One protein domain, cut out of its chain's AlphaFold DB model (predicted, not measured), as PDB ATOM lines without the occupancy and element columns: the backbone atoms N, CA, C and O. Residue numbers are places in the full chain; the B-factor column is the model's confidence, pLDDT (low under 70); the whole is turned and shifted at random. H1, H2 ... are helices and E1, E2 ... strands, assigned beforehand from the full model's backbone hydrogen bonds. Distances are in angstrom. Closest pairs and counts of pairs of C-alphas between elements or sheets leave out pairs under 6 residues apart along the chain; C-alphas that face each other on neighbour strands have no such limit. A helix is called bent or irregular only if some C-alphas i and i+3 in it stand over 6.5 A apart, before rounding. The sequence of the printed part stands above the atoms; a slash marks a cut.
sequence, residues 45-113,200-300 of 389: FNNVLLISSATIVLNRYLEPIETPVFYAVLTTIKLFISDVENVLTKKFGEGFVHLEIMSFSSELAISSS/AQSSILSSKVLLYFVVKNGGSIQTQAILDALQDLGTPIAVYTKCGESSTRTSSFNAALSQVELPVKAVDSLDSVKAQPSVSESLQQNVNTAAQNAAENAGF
ATOM      1  N   PHE A  45       6.752  -6.759  28.126       51.66
ATOM      2  CA  PHE A  45       8.117  -6.981  27.710       51.66
ATOM      3  C   PHE A  45       8.963  -6.748  28.965       51.66
ATOM      4  O   PHE A  45       9.393  -5.634  29.242       51.66
ATOM      5  N   ASN A  46       9.125  -7.798  29.777       69.62
ATOM      6  CA  ASN A  46       9.873  -7.819  31.038       69.62
ATOM      7  C   ASN A  46      11.383  -7.772  30.768       69.62
ATOM      8  O   ASN A  46      12.157  -8.518  31.368       69.62
ATOM      9  N   ASN A  47      11.788  -6.949  29.809       76.69
ATOM     10  CA  ASN A  47      13.172  -6.684  29.499       76.69
ATOM     11  C   ASN A  47      13.619  -5.587  30.454       76.69
ATOM     12  O   ASN A  47      13.160  -4.449  30.371       76.69
ATOM     13  N   VAL A  48      14.485  -5.949  31.390       80.88
ATOM     14  CA  VAL A  48      15.137  -4.982  32.267       80.88
ATOM     15  C   VAL A  48      16.506  -4.689  31.677       80.88
ATOM     16  O   VAL A  48      17.271  -5.613  31.405       80.88
ATOM     17  N   LEU A  49      16.797  -3.408  31.466       84.56
ATOM     18  CA  LEU A  49      18.128  -2.950  31.099       84.56
ATOM     19  C   LEU A  49      18.982  -2.871  32.371       84.56
ATOM     20  O   LEU A  49      18.593  -2.234  33.354       84.56
ATOM     21  N   LEU A  50      20.123  -3.547  32.358       84.50
ATOM     22  CA  LEU A  50      21.132  -3.529  33.408       84.50
ATOM     23  C   LEU A  50      22.387  -2.828  32.889       84.50
ATOM     24  O   LEU A  50      22.795  -3.056  31.752       84.50
ATOM     25  N   ILE A  51      23.009  -2.018  33.740       86.75
ATOM     26  CA  ILE A  51      24.278  -1.340  33.477       86.75
ATOM     27  C   ILE A  51      25.305  -1.833  34.485       86.75
ATOM     28  O   ILE A  51      25.032  -1.879  35.683       86.75
ATOM     29  N   SER A  52      26.496  -2.179  34.010       87.44
ATOM     30  CA  SER A  52      27.652  -2.498  34.847       87.44
ATOM     31  C   SER A  52      28.846  -1.648  34.421       87.44
ATOM     32  O   SER A  52      29.146  -1.545  33.235       87.44
ATOM     33  N   SER A  53      29.524  -1.029  35.385       87.69
ATOM     34  CA  SER A  53      30.805  -0.351  35.169       87.69
ATOM     35  C   SER A  53      31.926  -1.381  35.256       87.69
ATOM     36  O   SER A  53      31.997  -2.148  36.216       87.69
ATOM     37  N   ALA A  54      32.808  -1.418  34.262       84.50
ATOM     38  CA  ALA A  54      33.964  -2.300  34.247       84.50
ATOM     39  C   ALA A  54      35.247  -1.512  33.975       84.50
ATOM     40  O   ALA A  54      35.309  -0.655  33.097       84.50
ATOM     41  N   THR A  55      36.295  -1.830  34.724       86.81
ATOM     42  CA  THR A  55      37.668  -1.428  34.422       86.81
ATOM     43  C   THR A  55      38.370  -2.622  33.798       86.81
ATOM     44  O   THR A  55      38.555  -3.648  34.448       86.81
ATOM     45  N   ILE A  56      38.752  -2.500  32.533       83.50
ATOM     46  CA  ILE A  56      39.433  -3.538  31.765       83.50
ATOM     47  C   ILE A  56      40.890  -3.130  31.620       83.50
ATOM     48  O   ILE A  56      41.199  -2.069  31.071       83.50
ATOM     49  N   VAL A  57      41.787  -3.977  32.116       83.56
ATOM     50  CA  VAL A  57      43.227  -3.750  32.056       83.56
ATOM     51  C   VAL A  57      43.880  -4.827  31.210       83.56
ATOM     52  O   VAL A  57      43.753  -6.018  31.490       83.56
ATOM     53  N   LEU A  58      44.614  -4.403  30.185       82.50
ATOM     54  CA  LEU A  58      45.346  -5.286  29.291       82.50
ATOM     55  C   LEU A  58      46.839  -5.003  29.387       82.50
ATOM     56  O   LEU A  58      47.285  -3.862  29.247       82.50
ATOM     57  N   ASN A  59      47.618  -6.059  29.583       81.25
ATOM     58  CA  ASN A  59      49.068  -5.996  29.517       81.25
ATOM     59  C   ASN A  59      49.508  -6.329  28.093       81.25
ATOM     60  O   ASN A  59      49.073  -7.329  27.524       81.25
ATOM     61  N   ARG A  60      50.415  -5.541  27.523       78.62
ATOM     62  CA  ARG A  60      51.020  -5.856  26.226       78.62
ATOM     63  C   ARG A  60      52.504  -5.537  26.229       78.62
ATOM     64  O   ARG A  60      52.925  -4.520  26.769       78.62
ATOM     65  N   TYR A  61      53.297  -6.381  25.584       75.81
ATOM     66  CA  TYR A  61      54.664  -6.024  25.219       75.81
ATOM     67  C   TYR A  61      54.654  -5.327  23.862       75.81
ATOM     68  O   TYR A  61      54.269  -5.941  22.872       75.81
ATOM     69  N   LEU A  62      55.080  -4.068  23.842       71.88
ATOM     70  CA  LEU A  62      55.239  -3.273  22.636       71.88
ATOM     71  C   LEU A  62      56.622  -3.464  22.042       71.88
ATOM     72  O   LEU A  62      57.648  -3.350  22.733       71.88
ATOM     73  N   GLU A  63      56.639  -3.686  20.736       71.00
ATOM     74  CA  GLU A  63      57.852  -3.508  19.958       71.00
ATOM     75  C   GLU A  63      58.144  -2.017  19.750       71.00
ATOM     76  O   GLU A  63      57.223  -1.199  19.690       71.00
ATOM     77  N   PRO A  64      59.420  -1.628  19.598       69.25
ATOM     78  CA  PRO A  64      59.788  -0.228  19.387       69.25
ATOM     79  C   PRO A  64      59.081   0.433  18.192       69.25
ATOM     80  O   PRO A  64      58.844   1.638  18.204       69.25
ATOM     81  N   ILE A  65      58.746  -0.348  17.157       70.38
ATOM     82  CA  ILE A  65      58.040   0.130  15.960       70.38
ATOM     83  C   ILE A  65      56.528   0.306  16.180       70.38
ATOM     84  O   ILE A  65      55.875   1.042  15.439       70.38
ATOM     85  N   GLU A  66      55.971  -0.337  17.209       69.62
ATOM     86  CA  GLU A  66      54.553  -0.269  17.567       69.62
ATOM     87  C   GLU A  66      54.257   0.924  18.468       69.62
ATOM     88  O   GLU A  66      53.163   1.472  18.389       69.62
ATOM     89  N   THR A  67      55.219   1.361  19.291       67.56
ATOM     90  CA  THR A  67      55.040   2.438  20.277       67.56
ATOM     91  C   THR A  67      54.312   3.665  19.706       67.56
ATOM     92  O   THR A  67      53.310   4.065  20.291       67.56
ATOM     93  N   PRO A  68      54.694   4.238  18.545       64.56
ATOM     94  CA  PRO A  68      54.031   5.436  18.023       64.56
ATOM     95  C   PRO A  68      52.575   5.201  17.597       64.56
ATOM     96  O   PRO A  68      51.761   6.114  17.686       64.56
ATOM     97  N   VAL A  69      52.244   3.996  17.119       63.94
ATOM     98  CA  VAL A  69      50.893   3.655  16.639       63.94
ATOM     99  C   VAL A  69      50.014   3.130  17.762       63.94
ATOM    100  O   VAL A  69      48.814   3.370  17.771       63.94
ATOM    101  N   PHE A  70      50.600   2.494  18.768       63.34
ATOM    102  CA  PHE A  70      49.893   2.123  19.981       63.34
ATOM    103  C   PHE A  70      49.304   3.350  20.689       63.34
ATOM    104  O   PHE A  70      48.166   3.312  21.160       63.34
ATOM    105  N   TYR A  71      50.042   4.465  20.665       62.72
ATOM    106  CA  TYR A  71      49.571   5.776  21.114       62.72
ATOM    107  C   TYR A  71      48.723   6.524  20.074       62.72
ATOM    108  O   TYR A  71      48.260   7.626  20.355       62.72
ATOM    109  N   ALA A  72      48.433   5.944  18.904       66.25
ATOM    110  CA  ALA A  72      47.349   6.403  18.031       66.25
ATOM    111  C   ALA A  72      46.016   5.863  18.577       66.25
ATOM    112  O   ALA A  72      45.403   4.929  18.053       66.25
ATOM    113  N   VAL A  73      45.604   6.447  19.700       63.00
ATOM    114  CA  VAL A  73      44.645   5.865  20.640       63.00
ATOM    115  C   VAL A  73      43.279   5.536  20.018       63.00
ATOM    116  O   VAL A  73      42.676   4.535  20.391       63.00
ATOM    117  N   LEU A  74      42.789   6.301  19.037       63.94
ATOM    118  CA  LEU A  74      41.468   6.052  18.440       63.94
ATOM    119  C   LEU A  74      41.361   4.716  17.699       63.94
ATOM    120  O   LEU A  74      40.330   4.052  17.792       63.94
ATOM    121  N   THR A  75      42.404   4.308  16.978       66.75
ATOM    122  CA  THR A  75      42.398   3.025  16.260       66.75
ATOM    123  C   THR A  75      42.460   1.867  17.250       66.75
ATOM    124  O   THR A  75      41.683   0.922  17.141       66.75
ATOM    125  N   THR A  76      43.317   1.981  18.270       67.56
ATOM    126  CA  THR A  76      43.432   0.991  19.351       67.56
ATOM    127  C   THR A  76      42.126   0.861  20.138       67.56
ATOM    128  O   THR A  76      41.715  -0.254  20.448       67.56
ATOM    129  N   ILE A  77      41.435   1.975  20.408       70.81
ATOM    130  CA  ILE A  77      40.120   1.981  21.063       70.81
ATOM    131  C   ILE A  77      39.077   1.252  20.220       70.81
ATOM    132  O   ILE A  77      38.374   0.401  20.750       70.81
ATOM    133  N   LYS A  78      38.965   1.564  18.923       70.81
ATOM    134  CA  LYS A  78      37.959   0.929  18.057       70.81
ATOM    135  C   LYS A  78      38.127  -0.588  18.006       70.81
ATOM    136  O   LYS A  78      37.144  -1.312  18.115       70.81
ATOM    137  N   LEU A  79      39.368  -1.055  17.872       71.88
ATOM    138  CA  LEU A  79      39.678  -2.485  17.863       71.88
ATOM    139  C   LEU A  79      39.362  -3.127  19.214       71.88
ATOM    140  O   LEU A  79      38.691  -4.149  19.259       71.88
ATOM    141  N   PHE A  80      39.744  -2.471  20.313       79.44
ATOM    142  CA  PHE A  80      39.399  -2.921  21.658       79.44
ATOM    143  C   PHE A  80      37.884  -3.057  21.868       79.44
ATOM    144  O   PHE A  80      37.441  -4.084  22.370       79.44
ATOM    145  N   ILE A  81      37.087  -2.061  21.466       81.75
ATOM    146  CA  ILE A  81      35.619  -2.120  21.567       81.75
ATOM    147  C   ILE A  81      35.090  -3.304  20.772       81.75
ATOM    148  O   ILE A  81      34.348  -4.110  21.323       81.75
ATOM    149  N   SER A  82      35.507  -3.430  19.511       82.50
ATOM    150  CA  SER A  82      35.042  -4.504  18.633       82.50
ATOM    151  C   SER A  82      35.335  -5.887  19.217       82.50
ATOM    152  O   SER A  82      34.504  -6.786  19.096       82.50
ATOM    153  N   ASP A  83      36.495  -6.068  19.852       84.12
ATOM    154  CA  ASP A  83      36.873  -7.338  20.474       84.12
ATOM    155  C   ASP A  83      36.037  -7.618  21.731       84.12
ATOM    156  O   ASP A  83      35.518  -8.725  21.898       84.12
ATOM    157  N   VAL A  84      35.852  -6.613  22.594       85.50
ATOM    158  CA  VAL A  84      35.027  -6.734  23.808       85.50
ATOM    159  C   VAL A  84      33.569  -7.016  23.454       85.50
ATOM    160  O   VAL A  84      32.977  -7.941  24.010       85.50
ATOM    161  N   GLU A  85      32.998  -6.278  22.504       87.94
ATOM    162  CA  GLU A  85      31.633  -6.495  22.026       87.94
ATOM    163  C   GLU A  85      31.468  -7.899  21.440       87.94
ATOM    164  O   GLU A  85      30.499  -8.578  21.778       87.94
ATOM    165  N   ASN A  86      32.418  -8.383  20.635       86.88
ATOM    166  CA  ASN A  86      32.366  -9.741  20.085       86.88
ATOM    167  C   ASN A  86      32.367 -10.811  21.179       86.88
ATOM    168  O   ASN A  86      31.568 -11.750  21.130       86.88
ATOM    169  N   VAL A  87      33.246 -10.687  22.173       88.81
ATOM    170  CA  VAL A  87      33.351 -11.662  23.267       88.81
ATOM    171  C   VAL A  87      32.091 -11.655  24.133       88.81
ATOM    172  O   VAL A  87      31.531 -12.719  24.418       88.81
ATOM    173  N   LEU A  88      31.589 -10.473  24.494       89.44
ATOM    174  CA  LEU A  88      30.361 -10.341  25.277       89.44
ATOM    175  C   LEU A  88      29.136 -10.823  24.489       89.44
ATOM    176  O   LEU A  88      28.321 -11.563  25.035       89.44
ATOM    177  N   THR A  89      29.039 -10.509  23.197       90.00
ATOM    178  CA  THR A  89      27.962 -11.001  22.320       90.00
ATOM    179  C   THR A  89      28.014 -12.520  22.186       90.00
ATOM    180  O   THR A  89      26.987 -13.186  22.280       90.00
ATOM    181  N   LYS A  90      29.204 -13.114  22.041       90.25
ATOM    182  CA  LYS A  90      29.360 -14.574  21.976       90.25
ATOM    183  C   LYS A  90      28.934 -15.258  23.278       90.25
ATOM    184  O   LYS A  90      28.372 -16.350  23.228       90.25
ATOM    185  N   LYS A  91      29.203 -14.641  24.433       91.81
ATOM    186  CA  LYS A  91      28.871 -15.212  25.746       91.81
ATOM    187  C   LYS A  91      27.405 -15.019  26.132       91.81
ATOM    188  O   LYS A  91      26.795 -15.943  26.663       91.81
ATOM    189  N   PHE A  92      26.860 -13.828  25.902       89.88
ATOM    190  CA  PHE A  92      25.543 -13.413  26.397       89.88
ATOM    191  C   PHE A  92      24.465 -13.354  25.303       89.88
ATOM    192  O   PHE A  92      23.288 -13.170  25.620       89.88
ATOM    193  N   GLY A  93      24.832 -13.539  24.032       90.50
ATOM    194  CA  GLY A  93      23.918 -13.496  22.892       90.50
ATOM    195  C   GLY A  93      23.169 -12.168  22.815       90.50
ATOM    196  O   GLY A  93      23.740 -11.103  23.031       90.50
ATOM    197  N   GLU A  94      21.856 -12.246  22.593       84.94
ATOM    198  CA  GLU A  94      20.939 -11.093  22.600       84.94
ATOM    199  C   GLU A  94      20.847 -10.369  23.956       84.94
ATOM    200  O   GLU A  94      20.223  -9.311  24.052       84.94
ATOM    201  N   GLY A  95      21.400 -10.956  25.022       85.00
ATOM    202  CA  GLY A  95      21.423 -10.358  26.351       85.00
ATOM    203  C   GLY A  95      22.454  -9.239  26.497       85.00
ATOM    204  O   GLY A  95      22.301  -8.405  27.382       85.00
ATOM    205  N   PHE A  96      23.481  -9.183  25.647       86.81
ATOM    206  CA  PHE A  96      24.383  -8.032  25.569       86.81
ATOM    207  C   PHE A  96      23.846  -7.029  24.545       86.81
ATOM    208  O   PHE A  96      23.440  -7.410  23.448       86.81
ATOM    209  N   VAL A  97      23.809  -5.752  24.920       82.69
ATOM    210  CA  VAL A  97      23.206  -4.698  24.091       82.69
ATOM    211  C   VAL A  97      24.263  -3.790  23.504       82.69
ATOM    212  O   VAL A  97      24.240  -3.517  22.308       82.69
ATOM    213  N   HIS A  98      25.114  -3.248  24.370       84.50
ATOM    214  CA  HIS A  98      25.983  -2.142  24.016       84.50
ATOM    215  C   HIS A  98      27.138  -2.018  25.004       84.50
ATOM    216  O   HIS A  98      27.022  -2.399  26.176       84.50
ATOM    217  N   LEU A  99      28.235  -1.437  24.533       86.38
ATOM    218  CA  LEU A  99      29.345  -0.994  25.356       86.38
ATOM    219  C   LEU A  99      29.631   0.473  25.060       86.38
ATOM    220  O   LEU A  99      29.808   0.867  23.910       86.38
ATOM    221  N   GLU A 100      29.761   1.254  26.124       83.06
ATOM    222  CA  GLU A 100      30.189   2.645  26.061       83.06
ATOM    223  C   GLU A 100      31.523   2.792  26.789       83.06
ATOM    224  O   GLU A 100      31.683   2.336  27.922       83.06
ATOM    225  N   ILE A 101      32.504   3.447  26.175       81.31
ATOM    226  CA  ILE A 101      33.733   3.787  26.893       81.31
ATOM    227  C   ILE A 101      33.536   5.094  27.665       81.31
ATOM    228  O   ILE A 101      33.167   6.121  27.100       81.31
ATOM    229  N   MET A 102      33.875   5.076  28.952       76.19
ATOM    230  CA  MET A 102      33.904   6.269  29.802       76.19
ATOM    231  C   MET A 102      35.262   6.959  29.801       76.19
ATOM    232  O   MET A 102      35.352   8.185  29.796       76.19
ATOM    233  N   SER A 103      36.336   6.177  29.859       76.06
ATOM    234  CA  SER A 103      37.698   6.702  29.857       76.06
ATOM    235  C   SER A 103      38.667   5.665  29.325       76.06
ATOM    236  O   SER A 103      38.532   4.484  29.630       76.06
ATOM    237  N   PHE A 104      39.690   6.112  28.608       76.75
ATOM    238  CA  PHE A 104      40.765   5.257  28.129       76.75
ATOM    239  C   PHE A 104      42.108   5.886  28.486       76.75
ATOM    240  O   PHE A 104      42.328   7.073  28.243       76.75
ATOM    241  N   SER A 105      43.008   5.084  29.042       73.00
ATOM    242  CA  SER A 105      44.379   5.463  29.350       73.00
ATOM    243  C   SER A 105      45.339   4.403  28.823       73.00
ATOM    244  O   SER A 105      45.105   3.199  28.935       73.00
ATOM    245  N   SER A 106      46.449   4.867  28.261       68.69
ATOM    246  CA  SER A 106      47.568   4.013  27.879       68.69
ATOM    247  C   SER A 106      48.781   4.444  28.691       68.69
ATOM    248  O   SER A 106      49.360   5.501  28.454       68.69
ATOM    249  N   GLU A 107      49.147   3.643  29.687       67.62
ATOM    250  CA  GLU A 107      50.328   3.897  30.502       67.62
ATOM    251  C   GLU A 107      51.504   3.078  29.977       67.62
ATOM    252  O   GLU A 107      51.448   1.846  29.862       67.62
ATOM    253  N   LEU A 108      52.601   3.771  29.665       61.34
ATOM    254  CA  LEU A 108      53.854   3.116  29.319       61.34
ATOM    255  C   LEU A 108      54.524   2.600  30.595       61.34
ATOM    256  O   LEU A 108      55.196   3.341  31.314       61.34
ATOM    257  N   ALA A 109      54.403   1.304  30.855       56.53
ATOM    258  CA  ALA A 109      55.180   0.659  31.900       56.53
ATOM    259  C   ALA A 109      56.600   0.409  31.376       56.53
ATOM    260  O   ALA A 109      56.908  -0.662  30.857       56.53
ATOM    261  N   ILE A 110      57.506   1.382  31.503       54.12
ATOM    262  CA  ILE A 110      58.904   1.186  31.096       54.12
ATOM    263  C   ILE A 110      59.524   0.092  31.983       54.12
ATOM    264  O   ILE A 110      60.025   0.353  33.081       54.12
ATOM    265  N   SER A 111      59.502  -1.152  31.492       48.50
ATOM    266  CA  SER A 111      60.179  -2.290  32.104       48.50
ATOM    267  C   SER A 111      61.675  -2.014  32.059       48.50
ATOM    268  O   SER A 111      62.376  -2.214  31.065       48.50
ATOM    269  N   SER A 112      62.176  -1.456  33.154       43.53
ATOM    270  CA  SER A 112      63.574  -1.090  33.318       43.53
ATOM    271  C   SER A 112      64.436  -2.326  33.584       43.53
ATOM    272  O   SER A 112      65.163  -2.390  34.576       43.53
ATOM    273  N   SER A 113      64.465  -3.294  32.659       43.84
ATOM    274  CA  SER A 113      65.474  -4.368  32.706       43.84
ATOM    275  C   SER A 113      66.910  -3.801  32.635       43.84
ATOM    276  O   SER A 113      67.877  -4.434  33.053       43.84
ATOM    277  N   ALA A 200      62.354  -3.593  24.218       58.81
ATOM    278  CA  ALA A 200      60.954  -3.981  24.371       58.81
ATOM    279  C   ALA A 200      60.366  -3.286  25.607       58.81
ATOM    280  O   ALA A 200      60.963  -3.319  26.690       58.81
ATOM    281  N   GLN A 201      59.217  -2.640  25.441       66.50
ATOM    282  CA  GLN A 201      58.530  -1.938  26.520       66.50
ATOM    283  C   GLN A 201      57.262  -2.706  26.873       66.50
ATOM    284  O   GLN A 201      56.559  -3.184  25.992       66.50
ATOM    285  N   SER A 202      56.961  -2.852  28.160       69.00
ATOM    286  CA  SER A 202      55.613  -3.247  28.565       69.00
ATOM    287  C   SER A 202      54.716  -2.014  28.532       69.00
ATOM    288  O   SER A 202      55.136  -0.916  28.882       69.00
ATOM    289  N   SER A 203      53.474  -2.179  28.125       70.56
ATOM    290  CA  SER A 203      52.456  -1.151  28.249       70.56
ATOM    291  C   SER A 203      51.236  -1.748  28.913       70.56
ATOM    292  O   SER A 203      50.919  -2.925  28.726       70.56
ATOM    293  N   ILE A 204      50.572  -0.912  29.694       75.88
ATOM    294  CA  ILE A 204      49.303  -1.225  30.324       75.88
ATOM    295  C   ILE A 204      48.255  -0.361  29.627       75.88
ATOM    296  O   ILE A 204      48.370   0.865  29.598       75.88
ATOM    297  N   LEU A 205      47.259  -1.002  29.027       77.25
ATOM    298  CA  LEU A 205      46.039  -0.330  28.592       77.25
ATOM    299  C   LEU A 205      45.029  -0.457  29.712       77.25
ATOM    300  O   LEU A 205      44.755  -1.569  30.156       77.25
ATOM    301  N   SER A 206      44.478   0.662  30.153       78.81
ATOM    302  CA  SER A 206      43.391   0.692  31.119       78.81
ATOM    303  C   SER A 206      42.214   1.419  30.492       78.81
ATOM    304  O   SER A 206      42.329   2.572  30.077       78.81
ATOM    305  N   SER A 207      41.082   0.736  30.398       80.81
ATOM    306  CA  SER A 207      39.834   1.308  29.911       80.81
ATOM    307  C   SER A 207      38.764   1.170  30.980       80.81
ATOM    308  O   SER A 207      38.618   0.104  31.575       80.81
ATOM    309  N   LYS A 208      38.005   2.238  31.211       80.56
ATOM    310  CA  LYS A 208      36.773   2.202  31.992       80.56
ATOM    311  C   LYS A 208      35.604   2.235  31.023       80.56
ATOM    312  O   LYS A 208      35.512   3.156  30.208       80.56
ATOM    313  N   VAL A 209      34.726   1.249  31.121       83.75
ATOM    314  CA  VAL A 209      33.599   1.033  30.212       83.75
ATOM    315  C   VAL A 209      32.301   0.842  30.990       83.75
ATOM    316  O   VAL A 209      32.314   0.348  32.116       83.75
ATOM    317  N   LEU A 210      31.182   1.223  30.386       84.50
ATOM    318  CA  LEU A 210      29.835   0.849  30.794       84.50
ATOM    319  C   LEU A 210      29.347  -0.262  29.870       84.50
ATOM    320  O   LEU A 210      29.417  -0.155  28.647       84.50
ATOM    321  N   LEU A 211      28.867  -1.338  30.473       86.19
ATOM    322  CA  LEU A 211      28.344  -2.514  29.802       86.19
ATOM    323  C   LEU A 211      26.833  -2.550  29.996       86.19
ATOM    324  O   LEU A 211      26.354  -2.574  31.133       86.19
ATOM    325  N   TYR A 212      26.095  -2.579  28.892       86.50
ATOM    326  CA  TYR A 212      24.639  -2.587  28.881       86.50
ATOM    327  C   TYR A 212      24.128  -3.977  28.519       86.50
ATOM    328  O   TYR A 212      24.491  -4.549  27.485       86.50
ATOM    329  N   PHE A 213      23.238  -4.506  29.349       87.50
ATOM    330  CA  PHE A 213      22.663  -5.829  29.174       87.50
ATOM    331  C   PHE A 213      21.143  -5.809  29.287       87.50
ATOM    332  O   PHE A 213      20.584  -5.090  30.109       87.50
ATOM    333  N   VAL A 214      20.466  -6.655  28.521       87.38
ATOM    334  CA  VAL A 214      19.031  -6.905  28.652       87.38
ATOM    335  C   VAL A 214      18.812  -8.290  29.225       87.38
ATOM    336  O   VAL A 214      19.229  -9.300  28.663       87.38
ATOM    337  N   VAL A 215      18.085  -8.337  30.333       84.75
ATOM    338  CA  VAL A 215      17.642  -9.584  30.955       84.75
ATOM    339  C   VAL A 215      16.136  -9.736  30.789       84.75
ATOM    340  O   VAL A 215      15.368  -8.809  31.058       84.75
ATOM    341  N   LYS A 216      15.707 -10.918  30.339       83.19
ATOM    342  CA  LYS A 216      14.290 -11.290  30.237       83.19
ATOM    343  C   LYS A 216      13.802 -11.801  31.599       83.19
ATOM    344  O   LYS A 216      14.515 -12.542  32.274       83.19
ATOM    345  N   ASN A 217      12.573 -11.449  31.979       73.88
ATOM    346  CA  ASN A 217      11.830 -12.051  33.099       73.88
ATOM    347  C   ASN A 217      12.526 -11.980  34.472       73.88
ATOM    348  O   ASN A 217      12.477 -12.935  35.242       73.88
ATOM    349  N   GLY A 218      13.176 -10.857  34.791       67.56
ATOM    350  CA  GLY A 218      13.823 -10.681  36.098       67.56
ATOM    351  C   GLY A 218      15.081 -11.532  36.296       67.56
ATOM    352  O   GLY A 218      15.511 -11.728  37.429       67.56
ATOM    353  N   GLY A 219      15.674 -12.036  35.208       77.62
ATOM    354  CA  GLY A 219      16.997 -12.646  35.253       77.62
ATOM    355  C   GLY A 219      18.053 -11.679  35.797       77.62
ATOM    356  O   GLY A 219      17.900 -10.462  35.743       77.62
ATOM    357  N   SER A 220      19.145 -12.228  36.313       83.06
ATOM    358  CA  SER A 220      20.293 -11.458  36.797       83.06
ATOM    359  C   SER A 220      21.541 -11.854  36.026       83.06
ATOM    360  O   SER A 220      21.745 -13.039  35.762       83.06
ATOM    361  N   ILE A 221      22.412 -10.891  35.743       86.50
ATOM    362  CA  ILE A 221      23.755 -11.173  35.239       86.50
ATOM    363  C   ILE A 221      24.713 -11.129  36.417       86.50
ATOM    364  O   ILE A 221      24.745 -10.159  37.171       86.50
ATOM    365  N   GLN A 222      25.473 -12.205  36.597       90.50
ATOM    366  CA  GLN A 222      26.467 -12.276  37.656       90.50
ATOM    367  C   GLN A 222      27.742 -11.557  37.220       90.50
ATOM    368  O   GLN A 222      28.236 -11.782  36.116       90.50
ATOM    369  N   THR A 223      28.322 -10.757  38.117       87.31
ATOM    370  CA  THR A 223      29.617 -10.093  37.909       87.31
ATOM    371  C   THR A 223      30.703 -11.083  37.487       87.31
ATOM    372  O   THR A 223      31.468 -10.794  36.571       87.31
ATOM    373  N   GLN A 224      30.729 -12.277  38.093       87.81
ATOM    374  CA  GLN A 224      31.698 -13.315  37.741       87.81
ATOM    375  C   GLN A 224      31.549 -13.774  36.287       87.81
ATOM    376  O   GLN A 224      32.549 -13.916  35.600       87.81
ATOM    377  N   ALA A 225      30.322 -13.913  35.778       87.56
ATOM    378  CA  ALA A 225      30.101 -14.307  34.388       87.56
ATOM    379  C   ALA A 225      30.616 -13.250  33.399       87.56
ATOM    380  O   ALA A 225      31.131 -13.604  32.339       87.56
ATOM    381  N   ILE A 226      30.493 -11.959  33.742       86.75
ATOM    382  CA  ILE A 226      31.067 -10.862  32.950       86.75
ATOM    383  C   ILE A 226      32.593 -10.944  32.999       86.75
ATOM    384  O   ILE A 226      33.240 -10.863  31.961       86.75
ATOM    385  N   LEU A 227      33.173 -11.138  34.186       87.25
ATOM    386  CA  LEU A 227      34.620 -11.241  34.346       87.25
ATOM    387  C   LEU A 227      35.197 -12.452  33.599       87.25
ATOM    388  O   LEU A 227      36.227 -12.313  32.951       87.25
ATOM    389  N   ASP A 228      34.529 -13.603  33.647       87.88
ATOM    390  CA  ASP A 228      34.919 -14.810  32.916       87.88
ATOM    391  C   ASP A 228      34.851 -14.576  31.403       87.88
ATOM    392  O   ASP A 228      35.772 -14.941  30.681       87.88
ATOM    393  N   ALA A 229      33.805 -13.896  30.920       87.62
ATOM    394  CA  ALA A 229      33.726 -13.492  29.518       87.62
ATOM    395  C   ALA A 229      34.891 -12.567  29.145       87.62
ATOM    396  O   ALA A 229      35.547 -12.771  28.135       87.62
ATOM    397  N   LEU A 230      35.202 -11.568  29.971       86.12
ATOM    398  CA  LEU A 230      36.317 -10.656  29.712       86.12
ATOM    399  C   LEU A 230      37.686 -11.350  29.809       86.12
ATOM    400  O   LEU A 230      38.615 -10.932  29.128       86.12
ATOM    401  N   GLN A 231      37.832 -12.423  30.589       86.62
ATOM    402  CA  GLN A 231      39.045 -13.249  30.579       86.62
ATOM    403  C   GLN A 231      39.237 -13.979  29.243       86.62
ATOM    404  O   GLN A 231      40.380 -14.190  28.833       86.62
ATOM    405  N   ASP A 232      38.148 -14.277  28.524       84.19
ATOM    406  CA  ASP A 232      38.195 -14.846  27.173       84.19
ATOM    407  C   ASP A 232      38.711 -13.840  26.118       84.19
ATOM    408  O   ASP A 232      38.984 -14.244  24.987       84.19
ATOM    409  N   LEU A 233      38.967 -12.567  26.474       77.44
ATOM    410  CA  LEU A 233      39.707 -11.590  25.644       77.44
ATOM    411  C   LEU A 233      41.193 -11.955  25.446       77.44
ATOM    412  O   LEU A 233      42.018 -11.101  25.132       77.44
ATOM    413  N   GLY A 234      41.559 -13.230  25.593       61.62
ATOM    414  CA  GLY A 234      42.898 -13.766  25.342       61.62
ATOM    415  C   GLY A 234      43.384 -13.636  23.890       61.62
ATOM    416  O   GLY A 234      44.489 -14.081  23.580       61.62
ATOM    417  N   THR A 235      42.593 -13.038  22.998       54.47
ATOM    418  CA  THR A 235      42.980 -12.691  21.628       54.47
ATOM    419  C   THR A 235      43.626 -11.300  21.538       54.47
ATOM    420  O   THR A 235      43.221 -10.367  22.229       54.47
ATOM    421  N   PRO A 236      44.651 -11.132  20.680       53.62
ATOM    422  CA  PRO A 236      45.357  -9.867  20.523       53.62
ATOM    423  C   PRO A 236      44.413  -8.769  20.032       53.62
ATOM    424  O   PRO A 236      43.903  -8.878  18.923       53.62
ATOM    425  N   ILE A 237      44.332  -7.645  20.755       60.59
ATOM    426  CA  ILE A 237      44.036  -6.370  20.085       60.59
ATOM    427  C   ILE A 237      45.085  -6.237  18.981       60.59
ATOM    428  O   ILE A 237      46.276  -6.132  19.284       60.59
ATOM    429  N   ALA A 238      44.706  -6.288  17.710       57.19
ATOM    430  CA  ALA A 238      45.674  -6.132  16.632       57.19
ATOM    431  C   ALA A 238      46.192  -4.686  16.639       57.19
ATOM    432  O   ALA A 238      45.496  -3.762  16.244       57.19
ATOM    433  N   VAL A 239      47.414  -4.452  17.115       60.72
ATOM    434  CA  VAL A 239      48.032  -3.126  16.996       60.72
ATOM    435  C   VAL A 239      48.739  -3.102  15.658       60.72
ATOM    436  O   VAL A 239      49.615  -3.923  15.405       60.72
ATOM    437  N   TYR A 240      48.345  -2.192  14.779       59.72
ATOM    438  CA  TYR A 240      49.039  -2.025  13.513       59.72
ATOM    439  C   TYR A 240      50.363  -1.304  13.747       59.72
ATOM    440  O   TYR A 240      50.462  -0.381  14.552       59.72
ATOM    441  N   THR A 241      51.404  -1.732  13.053       61.00
ATOM    442  CA  THR A 241      52.667  -1.004  12.991       61.00
ATOM    443  C   THR A 241      52.492   0.247  12.134       61.00
ATOM    444  O   THR A 241      51.528   0.389  11.376       61.00
ATOM    445  N   LYS A 242      53.469   1.160  12.186       56.94
ATOM    446  CA  LYS A 242      53.496   2.349  11.313       56.94
ATOM    447  C   LYS A 242      53.439   1.992   9.817       56.94
ATOM    448  O   LYS A 242      53.093   2.838   8.999       56.94
ATOM    449  N   CYS A 243      53.762   0.748   9.481       60.97
ATOM    450  CA  CYS A 243      53.811   0.210   8.128       60.97
ATOM    451  C   CYS A 243      52.511  -0.499   7.714       60.97
ATOM    452  O   CYS A 243      52.444  -1.047   6.621       60.97
ATOM    453  N   GLY A 244      51.476  -0.488   8.565       59.62
ATOM    454  CA  GLY A 244      50.185  -1.121   8.286       59.62
ATOM    455  C   GLY A 244      50.166  -2.637   8.493       59.62
ATOM    456  O   GLY A 244      49.114  -3.252   8.355       59.62
ATOM    457  N   GLU A 245      51.293  -3.245   8.866       65.81
ATOM    458  CA  GLU A 245      51.342  -4.657   9.249       65.81
ATOM    459  C   GLU A 245      50.761  -4.827  10.653       65.81
ATOM    460  O   GLU A 245      51.085  -4.045  11.552       65.81
ATOM    461  N   SER A 246      49.904  -5.825  10.860       61.56
ATOM    462  CA  SER A 246      49.423  -6.156  12.197       61.56
ATOM    463  C   SER A 246      50.558  -6.755  13.028       61.56
ATOM    464  O   SER A 246      51.265  -7.667  12.605       61.56
ATOM    465  N   SER A 247      50.723  -6.250  14.245       65.88
ATOM    466  CA  SER A 247      51.578  -6.873  15.245       65.88
ATOM    467  C   SER A 247      51.130  -8.309  15.502       65.88
ATOM    468  O   SER A 247      49.975  -8.544  15.862       65.88
ATOM    469  N   THR A 248      52.073  -9.247  15.485       65.69
ATOM    470  CA  THR A 248      51.846 -10.638  15.911       65.69
ATOM    471  C   THR A 248      51.856 -10.807  17.434       65.69
ATOM    472  O   THR A 248      51.428 -11.844  17.941       65.69
ATOM    473  N   ARG A 249      52.314  -9.799  18.192       69.44
ATOM    474  CA  ARG A 249      52.306  -9.837  19.660       69.44
ATOM    475  C   ARG A 249      50.904  -9.738  20.236       69.44
ATOM    476  O   ARG A 249      50.089  -8.919  19.806       69.44
ATOM    477  N   THR A 250      50.670 -10.537  21.272       67.44
ATOM    478  CA  THR A 250      49.395 -10.610  21.971       67.44
ATOM    479  C   THR A 250      49.342  -9.693  23.186       67.44
ATOM    480  O   THR A 250      50.311  -9.532  23.929       67.44
ATOM    481  N   SER A 251      48.183  -9.056  23.357       76.00
ATOM    482  CA  SER A 251      47.782  -8.478  24.637       76.00
ATOM    483  C   SER A 251      47.237  -9.600  25.523       76.00
ATOM    484  O   SER A 251      46.676 -10.566  25.009       76.00
ATOM    485  N   SER A 252      47.377  -9.476  26.840       80.88
ATOM    486  CA  SER A 252      46.769 -10.388  27.807       80.88
ATOM    487  C   SER A 252      45.890  -9.633  28.797       80.88
ATOM    488  O   SER A 252      46.247  -8.553  29.277       80.88
ATOM    489  N   PHE A 253      44.732 -10.215  29.105       82.81
ATOM    490  CA  PHE A 253      43.839  -9.700  30.131       82.81
ATOM    491  C   PHE A 253      44.500  -9.775  31.510       82.81
ATOM    492  O   PHE A 253      45.041 -10.810  31.908       82.81
ATOM    493  N   ASN A 254      44.473  -8.669  32.249       83.50
ATOM    494  CA  ASN A 254      45.019  -8.589  33.594       83.50
ATOM    495  C   ASN A 254      43.886  -8.694  34.617       83.50
ATOM    496  O   ASN A 254      43.319  -7.683  35.030       83.50
ATOM    497  N   ALA A 255      43.576  -9.917  35.049       82.81
ATOM    498  CA  ALA A 255      42.498 -10.173  36.005       82.81
ATOM    499  C   ALA A 255      42.723  -9.525  37.382       82.81
ATOM    500  O   ALA A 255      41.759  -9.227  38.075       82.81
ATOM    501  N   ALA A 256      43.977  -9.277  37.778       83.25
ATOM    502  CA  ALA A 256      44.288  -8.671  39.073       83.25
ATOM    503  C   ALA A 256      43.996  -7.163  39.113       83.25
ATOM    504  O   ALA A 256      43.705  -6.618  40.175       83.25
ATOM    505  N   LEU A 257      44.108  -6.485  37.967       83.06
ATOM    506  CA  LEU A 257      43.852  -5.047  37.847       83.06
ATOM    507  C   LEU A 257      42.488  -4.734  37.223       83.06
ATOM    508  O   LEU A 257      42.008  -3.610  37.350       83.06
ATOM    509  N   SER A 258      41.870  -5.708  36.556       85.62
ATOM    510  CA  SER A 258      40.534  -5.559  35.985       85.62
ATOM    511  C   SER A 258      39.463  -5.775  37.045       85.62
ATOM    512  O   SER A 258      39.589  -6.640  37.909       85.62
ATOM    513  N   GLN A 259      38.399  -4.984  36.983       88.19
ATOM    514  CA  GLN A 259      37.319  -4.990  37.964       88.19
ATOM    515  C   GLN A 259      35.982  -4.814  37.254       88.19
ATOM    516  O   GLN A 259      35.894  -4.092  36.264       88.19
ATOM    517  N   VAL A 260      34.937  -5.455  37.767       88.31
ATOM    518  CA  VAL A 260      33.568  -5.315  37.264       88.31
ATOM    519  C   VAL A 260      32.671  -5.006  38.455       88.31
ATOM    520  O   VAL A 260      32.683  -5.725  39.454       88.31
ATOM    521  N   GLU A 261      31.914  -3.922  38.366       84.88
ATOM    522  CA  GLU A 261      30.933  -3.530  39.370       84.88
ATOM    523  C   GLU A 261      29.637  -4.335  39.200       84.88
ATOM    524  O   GLU A 261      29.328  -4.860  38.125       84.88
ATOM    525  N   LEU A 262      28.858  -4.446  40.277       83.75
ATOM    526  CA  LEU A 262      27.591  -5.171  40.247       83.75
ATOM    527  C   LEU A 262      26.629  -4.517  39.233       83.75
ATOM    528  O   LEU A 262      26.446  -3.301  39.296       83.75
ATOM    529  N   PRO A 263      25.994  -5.288  38.328       85.25
ATOM    530  CA  PRO A 263      25.005  -4.730  37.417       85.25
ATOM    531  C   PRO A 263      23.826  -4.117  38.179       85.25
ATOM    532  O   PRO A 263      23.212  -4.768  39.027       85.25
ATOM    533  N   VAL A 264      23.489  -2.873  37.852       84.50
ATOM    534  CA  VAL A 264      22.359  -2.131  38.421       84.50
ATOM    535  C   VAL A 264      21.307  -1.868  37.354       84.50
ATOM    536  O   VAL A 264      21.609  -1.802  36.166       84.50
ATOM    537  N   LYS A 265      20.048  -1.716  37.764       82.19
ATOM    538  CA  LYS A 265      18.962  -1.391  36.835       82.19
ATOM    539  C   LYS A 265      19.170   0.005  36.244       82.19
ATOM    540  O   LYS A 265      19.311   0.974  36.986       82.19
ATOM    541  N   ALA A 266      19.148   0.091  34.919       77.69
ATOM    542  CA  ALA A 266      19.197   1.347  34.190       77.69
ATOM    543  C   ALA A 266      17.865   2.098  34.285       77.69
ATOM    544  O   ALA A 266      16.794   1.482  34.320       77.69
ATOM    545  N   VAL A 267      17.941   3.429  34.288       71.19
ATOM    546  CA  VAL A 267      16.764   4.307  34.170       71.19
ATOM    547  C   VAL A 267      16.402   4.543  32.696       71.19
ATOM    548  O   VAL A 267      15.252   4.843  32.385       71.19
ATOM    549  N   ASP A 268      17.365   4.352  31.793       68.38
ATOM    550  CA  ASP A 268      17.233   4.656  30.372       68.38
ATOM    551  C   ASP A 268      16.484   3.573  29.585       68.38
ATOM    552  O   ASP A 268      16.434   2.398  29.964       68.38
ATOM    553  N   SER A 269      15.883   3.977  28.461       76.69
ATOM    554  CA  SER A 269      15.184   3.048  27.572       76.69
ATOM    555  C   SER A 269      16.178   2.285  26.696       76.69
ATOM    556  O   SER A 269      17.184   2.830  26.242       76.69
ATOM    557  N   LEU A 270      15.864   1.023  26.394       75.19
ATOM    558  CA  LEU A 270      16.691   0.187  25.522       75.19
ATOM    559  C   LEU A 270      16.956   0.836  24.152       75.19
ATOM    560  O   LEU A 270      18.066   0.746  23.634       75.19
ATOM    561  N   ASP A 271      15.950   1.502  23.584       75.00
ATOM    562  CA  ASP A 271      16.059   2.144  22.272       75.00
ATOM    563  C   ASP A 271      17.004   3.352  22.303       75.00
ATOM    564  O   ASP A 271      17.760   3.561  21.357       75.00
ATOM    565  N   SER A 272      17.024   4.107  23.410       74.00
ATOM    566  CA  SER A 272      17.941   5.239  23.577       74.00
ATOM    567  C   SER A 272      19.404   4.800  23.663       74.00
ATOM    568  O   SER A 272      20.258   5.419  23.037       74.00
ATOM    569  N   VAL A 273      19.678   3.684  24.343       75.94
ATOM    570  CA  VAL A 273      21.032   3.120  24.462       75.94
ATOM    571  C   VAL A 273      21.513   2.540  23.135       75.94
ATOM    572  O   VAL A 273      22.649   2.765  22.737       75.94
ATOM    573  N   LYS A 274      20.643   1.841  22.394       74.19
ATOM    574  CA  LYS A 274      20.994   1.297  21.069       74.19
ATOM    575  C   LYS A 274      21.327   2.374  20.037       74.19
ATOM    576  O   LYS A 274      22.046   2.088  19.084       74.19
ATOM    577  N   ALA A 275      20.783   3.579  20.195       74.69
ATOM    578  CA  ALA A 275      21.045   4.700  19.301       74.69
ATOM    579  C   ALA A 275      22.363   5.433  19.614       74.69
ATOM    580  O   ALA A 275      22.773   6.290  18.828       74.69
ATOM    581  N   GLN A 276      23.024   5.133  20.739       67.25
ATOM    582  CA  GLN A 276      24.276   5.787  21.098       67.25
ATOM    583  C   GLN A 276      25.468   5.196  20.328       67.25
ATOM    584  O   GLN A 276      25.591   3.976  20.192       67.25
ATOM    585  N   PRO A 277      26.376   6.047  19.819       66.62
ATOM    586  CA  PRO A 277      27.644   5.572  19.289       66.62
ATOM    587  C   PRO A 277      28.504   5.019  20.434       66.62
ATOM    588  O   PRO A 277      28.632   5.648  21.480       66.62
ATOM    589  N   SER A 278      29.172   3.887  20.204       61.69
ATOM    590  CA  SER A 278      30.029   3.201  21.191       61.69
ATOM    591  C   SER A 278      31.261   4.008  21.642       61.69
ATOM    592  O   SER A 278      31.931   3.666  22.619       61.69
ATOM    593  N   VAL A 279      31.554   5.125  20.963       60.66
ATOM    594  CA  VAL A 279      32.552   6.124  21.365       60.66
ATOM    595  C   VAL A 279      31.877   7.491  21.402       60.66
ATOM    596  O   VAL A 279      31.509   8.025  20.356       60.66
ATOM    597  N   SER A 280      31.745   8.087  22.590       66.44
ATOM    598  CA  SER A 280      31.223   9.452  22.713       66.44
ATOM    599  C   SER A 280      32.217  10.486  22.154       66.44
ATOM    600  O   SER A 280      33.437  10.329  22.269       66.44
ATOM    601  N   GLU A 281      31.716  11.582  21.570       64.50
ATOM    602  CA  GLU A 281      32.557  12.659  21.008       64.50
ATOM    603  C   GLU A 281      33.502  13.271  22.057       64.50
ATOM    604  O   GLU A 281      34.668  13.564  21.783       64.50
ATOM    605  N   SER A 282      33.020  13.410  23.296       61.44
ATOM    606  CA  SER A 282      33.812  13.935  24.415       61.44
ATOM    607  C   SER A 282      34.994  13.028  24.773       61.44
ATOM    608  O   SER A 282      36.107  13.509  25.016       61.44
ATOM    609  N   LEU A 283      34.795  11.707  24.735       63.75
ATOM    610  CA  LEU A 283      35.872  10.750  24.927       63.75
ATOM    611  C   LEU A 283      36.879  10.844  23.783       63.75
ATOM    612  O   LEU A 283      38.078  10.856  24.045       63.75
ATOM    613  N   GLN A 284      36.412  10.961  22.540       63.19
ATOM    614  CA  GLN A 284      37.281  11.114  21.374       63.19
ATOM    615  C   GLN A 284      38.206  12.338  21.510       63.19
ATOM    616  O   GLN A 284      39.398  12.241  21.211       63.19
ATOM    617  N   GLN A 285      37.709  13.455  22.046       62.62
ATOM    618  CA  GLN A 285      38.521  14.647  22.313       62.62
ATOM    619  C   GLN A 285      39.551  14.443  23.441       62.62
ATOM    620  O   GLN A 285      40.727  14.790  23.278       62.62
ATOM    621  N   ASN A 286      39.143  13.848  24.567       61.38
ATOM    622  CA  ASN A 286      40.040  13.564  25.699       61.38
ATOM    623  C   ASN A 286      41.153  12.585  25.307       61.38
ATOM    624  O   ASN A 286      42.323  12.774  25.644       61.38
ATOM    625  N   VAL A 287      40.786  11.574  24.529       58.97
ATOM    626  CA  VAL A 287      41.685  10.575  23.960       58.97
ATOM    627  C   VAL A 287      42.716  11.208  23.031       58.97
ATOM    628  O   VAL A 287      43.906  10.931  23.168       58.97
ATOM    629  N   ASN A 288      42.285  12.076  22.112       60.38
ATOM    630  CA  ASN A 288      43.194  12.759  21.191       60.38
ATOM    631  C   ASN A 288      44.209  13.629  21.941       60.38
ATOM    632  O   ASN A 288      45.390  13.640  21.600       60.38
ATOM    633  N   THR A 289      43.766  14.298  23.008       62.34
ATOM    634  CA  THR A 289      44.633  15.126  23.858       62.34
ATOM    635  C   THR A 289      45.660  14.273  24.612       62.34
ATOM    636  O   THR A 289      46.847  14.596  24.635       62.34
ATOM    637  N   ALA A 290      45.236  13.144  25.191       56.38
ATOM    638  CA  ALA A 290      46.133  12.220  25.887       56.38
ATOM    639  C   ALA A 290      47.157  11.572  24.938       56.38
ATOM    640  O   ALA A 290      48.337  11.475  25.280       56.38
ATOM    641  N   ALA A 291      46.724  11.180  23.737       56.59
ATOM    642  CA  ALA A 291      47.579  10.649  22.678       56.59
ATOM    643  C   ALA A 291      48.669  11.650  22.270       56.59
ATOM    644  O   ALA A 291      49.847  11.295  22.188       56.59
ATOM    645  N   GLN A 292      48.281  12.911  22.063       58.34
ATOM    646  CA  GLN A 292      49.201  13.985  21.713       58.34
ATOM    647  C   GLN A 292      50.244  14.213  22.815       58.34
ATOM    648  O   GLN A 292      51.442  14.195  22.535       58.34
ATOM    649  N   ASN A 293      49.813  14.305  24.076       58.56
ATOM    650  CA  ASN A 293      50.717  14.468  25.218       58.56
ATOM    651  C   ASN A 293      51.680  13.275  25.378       58.56
ATOM    652  O   ASN A 293      52.848  13.454  25.719       58.56
ATOM    653  N   ALA A 294      51.215  12.044  25.135       52.66
ATOM    654  CA  ALA A 294      52.057  10.849  25.193       52.66
ATOM    655  C   ALA A 294      53.116  10.835  24.076       52.66
ATOM    656  O   ALA A 294      54.278  10.521  24.342       52.66
ATOM    657  N   ALA A 295      52.742  11.222  22.852       52.78
ATOM    658  CA  ALA A 295      53.668  11.340  21.726       52.78
ATOM    659  C   ALA A 295      54.748  12.409  21.978       52.78
ATOM    660  O   ALA A 295      55.936  12.146  21.763       52.78
ATOM    661  N   GLU A 296      54.350  13.571  22.507       57.19
ATOM    662  CA  GLU A 296      55.262  14.654  22.897       57.19
ATOM    663  C   GLU A 296      56.247  14.198  23.987       57.19
ATOM    664  O   GLU A 296      57.462  14.361  23.839       57.19
ATOM    665  N   ASN A 297      55.755  13.534  25.038       51.47
ATOM    666  CA  ASN A 297      56.583  13.027  26.139       51.47
ATOM    667  C   ASN A 297      57.541  11.902  25.723       51.47
ATOM    668  O   ASN A 297      58.619  11.753  26.304       51.47
ATOM    669  N   ALA A 298      57.181  11.111  24.713       47.22
ATOM    670  CA  ALA A 298      58.032  10.057  24.171       47.22
ATOM    671  C   ALA A 298      59.121  10.585  23.209       47.22
ATOM    672  O   ALA A 298      59.907   9.800  22.678       47.22
ATOM    673  N   GLY A 299      59.210  11.906  23.003       45.06
ATOM    674  CA  GLY A 299      60.203  12.529  22.124       45.06
ATOM    675  C   GLY A 299      59.910  12.334  20.635       45.06
ATOM    676  O   GLY A 299      60.754  12.650  19.793       45.06
ATOM    677  N   PHE A 300      58.717  11.841  20.293       46.34
ATOM    678  CA  PHE A 300      58.221  11.827  18.925       46.34
ATOM    679  C   PHE A 300      57.646  13.208  18.630       46.34
ATOM    680  O   PHE A 300      56.441  13.420  18.690       46.34
TER     681      PHE A 300
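AT A GLANCE: This is residues 45 to 113 and 200 to 300 of the 389 residues of the protein "Hypothetical protein" of Rotaria magnacalcarata (UniProt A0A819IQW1). A long, twisted sheet built mainly of three strands, E2, E3 and E1, has the kinked helix H2 packed on one face. H5 runs beside the edge strand E2, the short H4 sits near one end of the sheet, and H3 and the small strand E4 lie toward the E1 side. The printed part has 170 residues with five named helices and four named strands, in the order E1, H1, H2, E2, E3, H3, E4, H4, H5. The sheet order is E2, E3, E1, E4, all antiparallel, and the class is mixed, helices and strands. The whole is compact, with a radius of gyration of the C-alphas of 16.8 A, but elongated in outline, spanning 55 by 29 by 25 A.

IN THESE COORDINATES: E1, residues 47 to 62, begins with C-alpha 47 at (13.172, -6.684, 29.499) and is 42.8 A long. H1 is residues 67 to 70. H2, residues 73 to 95, is 28.9 A long and has a kink of 70 degrees near residue 89; it is irregular, with C-alphas 91 and 94 9.5 A apart. E2, residues 96 to 109, is 32.6 A long and bends by 63 degrees at residue 102. E3, residues 201 to 216, is 45.4 A long. H3 is residues 223 to 231, E4 residues 251 to 253 and H4 residues 270 to 274. H5, residues 281 to 297, is 24.6 A long and ends with C-alpha 297 at (56.583, 13.027, 26.139).

HOW THE PARTS SIT: E3 and E1 are antiparallel at 166 degrees, with N 54 and O 209 within hydrogen-bond range at 2.8 A. E2 and E3 are antiparallel at 166 degrees, with N 105 and O 206 at 2.8 A. E1 and E4 are antiparallel at 134 degrees, with N 59 and O 252 at 2.9 A. E1, H1, H2 and E2 make a split strand-helix-strand unit, two strands running the same way with E3 between them, and its crossover is right-handed. H2 on one face makes two layers with the sheet; H3 is on the opposite face. H2 touches H3 with residues 84 to 91 alone, closest at the C-alphas of Leu 88 and Ala 229, 6.3 A. H2 touches H5 at a steep tilt of 45 degrees, opposite ways, closest at the C-alphas of Val 73 and Ala 291, 6.0 A. H5 is on the sheet, its closest C-alphas to E2 being Leu 283 and Ser 103, 6.6 A. H1 and H4 only graze the sheet. Every O i to N i+4 pair is within hydrogen-bond range in H3, H4 and H5, and 17 of 19 in H2; H1 is too short for such a pair.

THE WHOLE: The C-alphas of Phe 45 and Ser 113, the two farthest apart, are 57.6 A apart. Residues 114 to 199 are not printed, and C-alphas 113 and 200 are 9.5 A apart across this cut. The links from H3 to E4 and from E4 to H4 are long; in the second, residues 259 to 260 and 264 to 265 pair antiparallel with E1. Mean pLDDT of the printed part is 73.5, with residues 234 to 250 and 276 to 300 among those under 70.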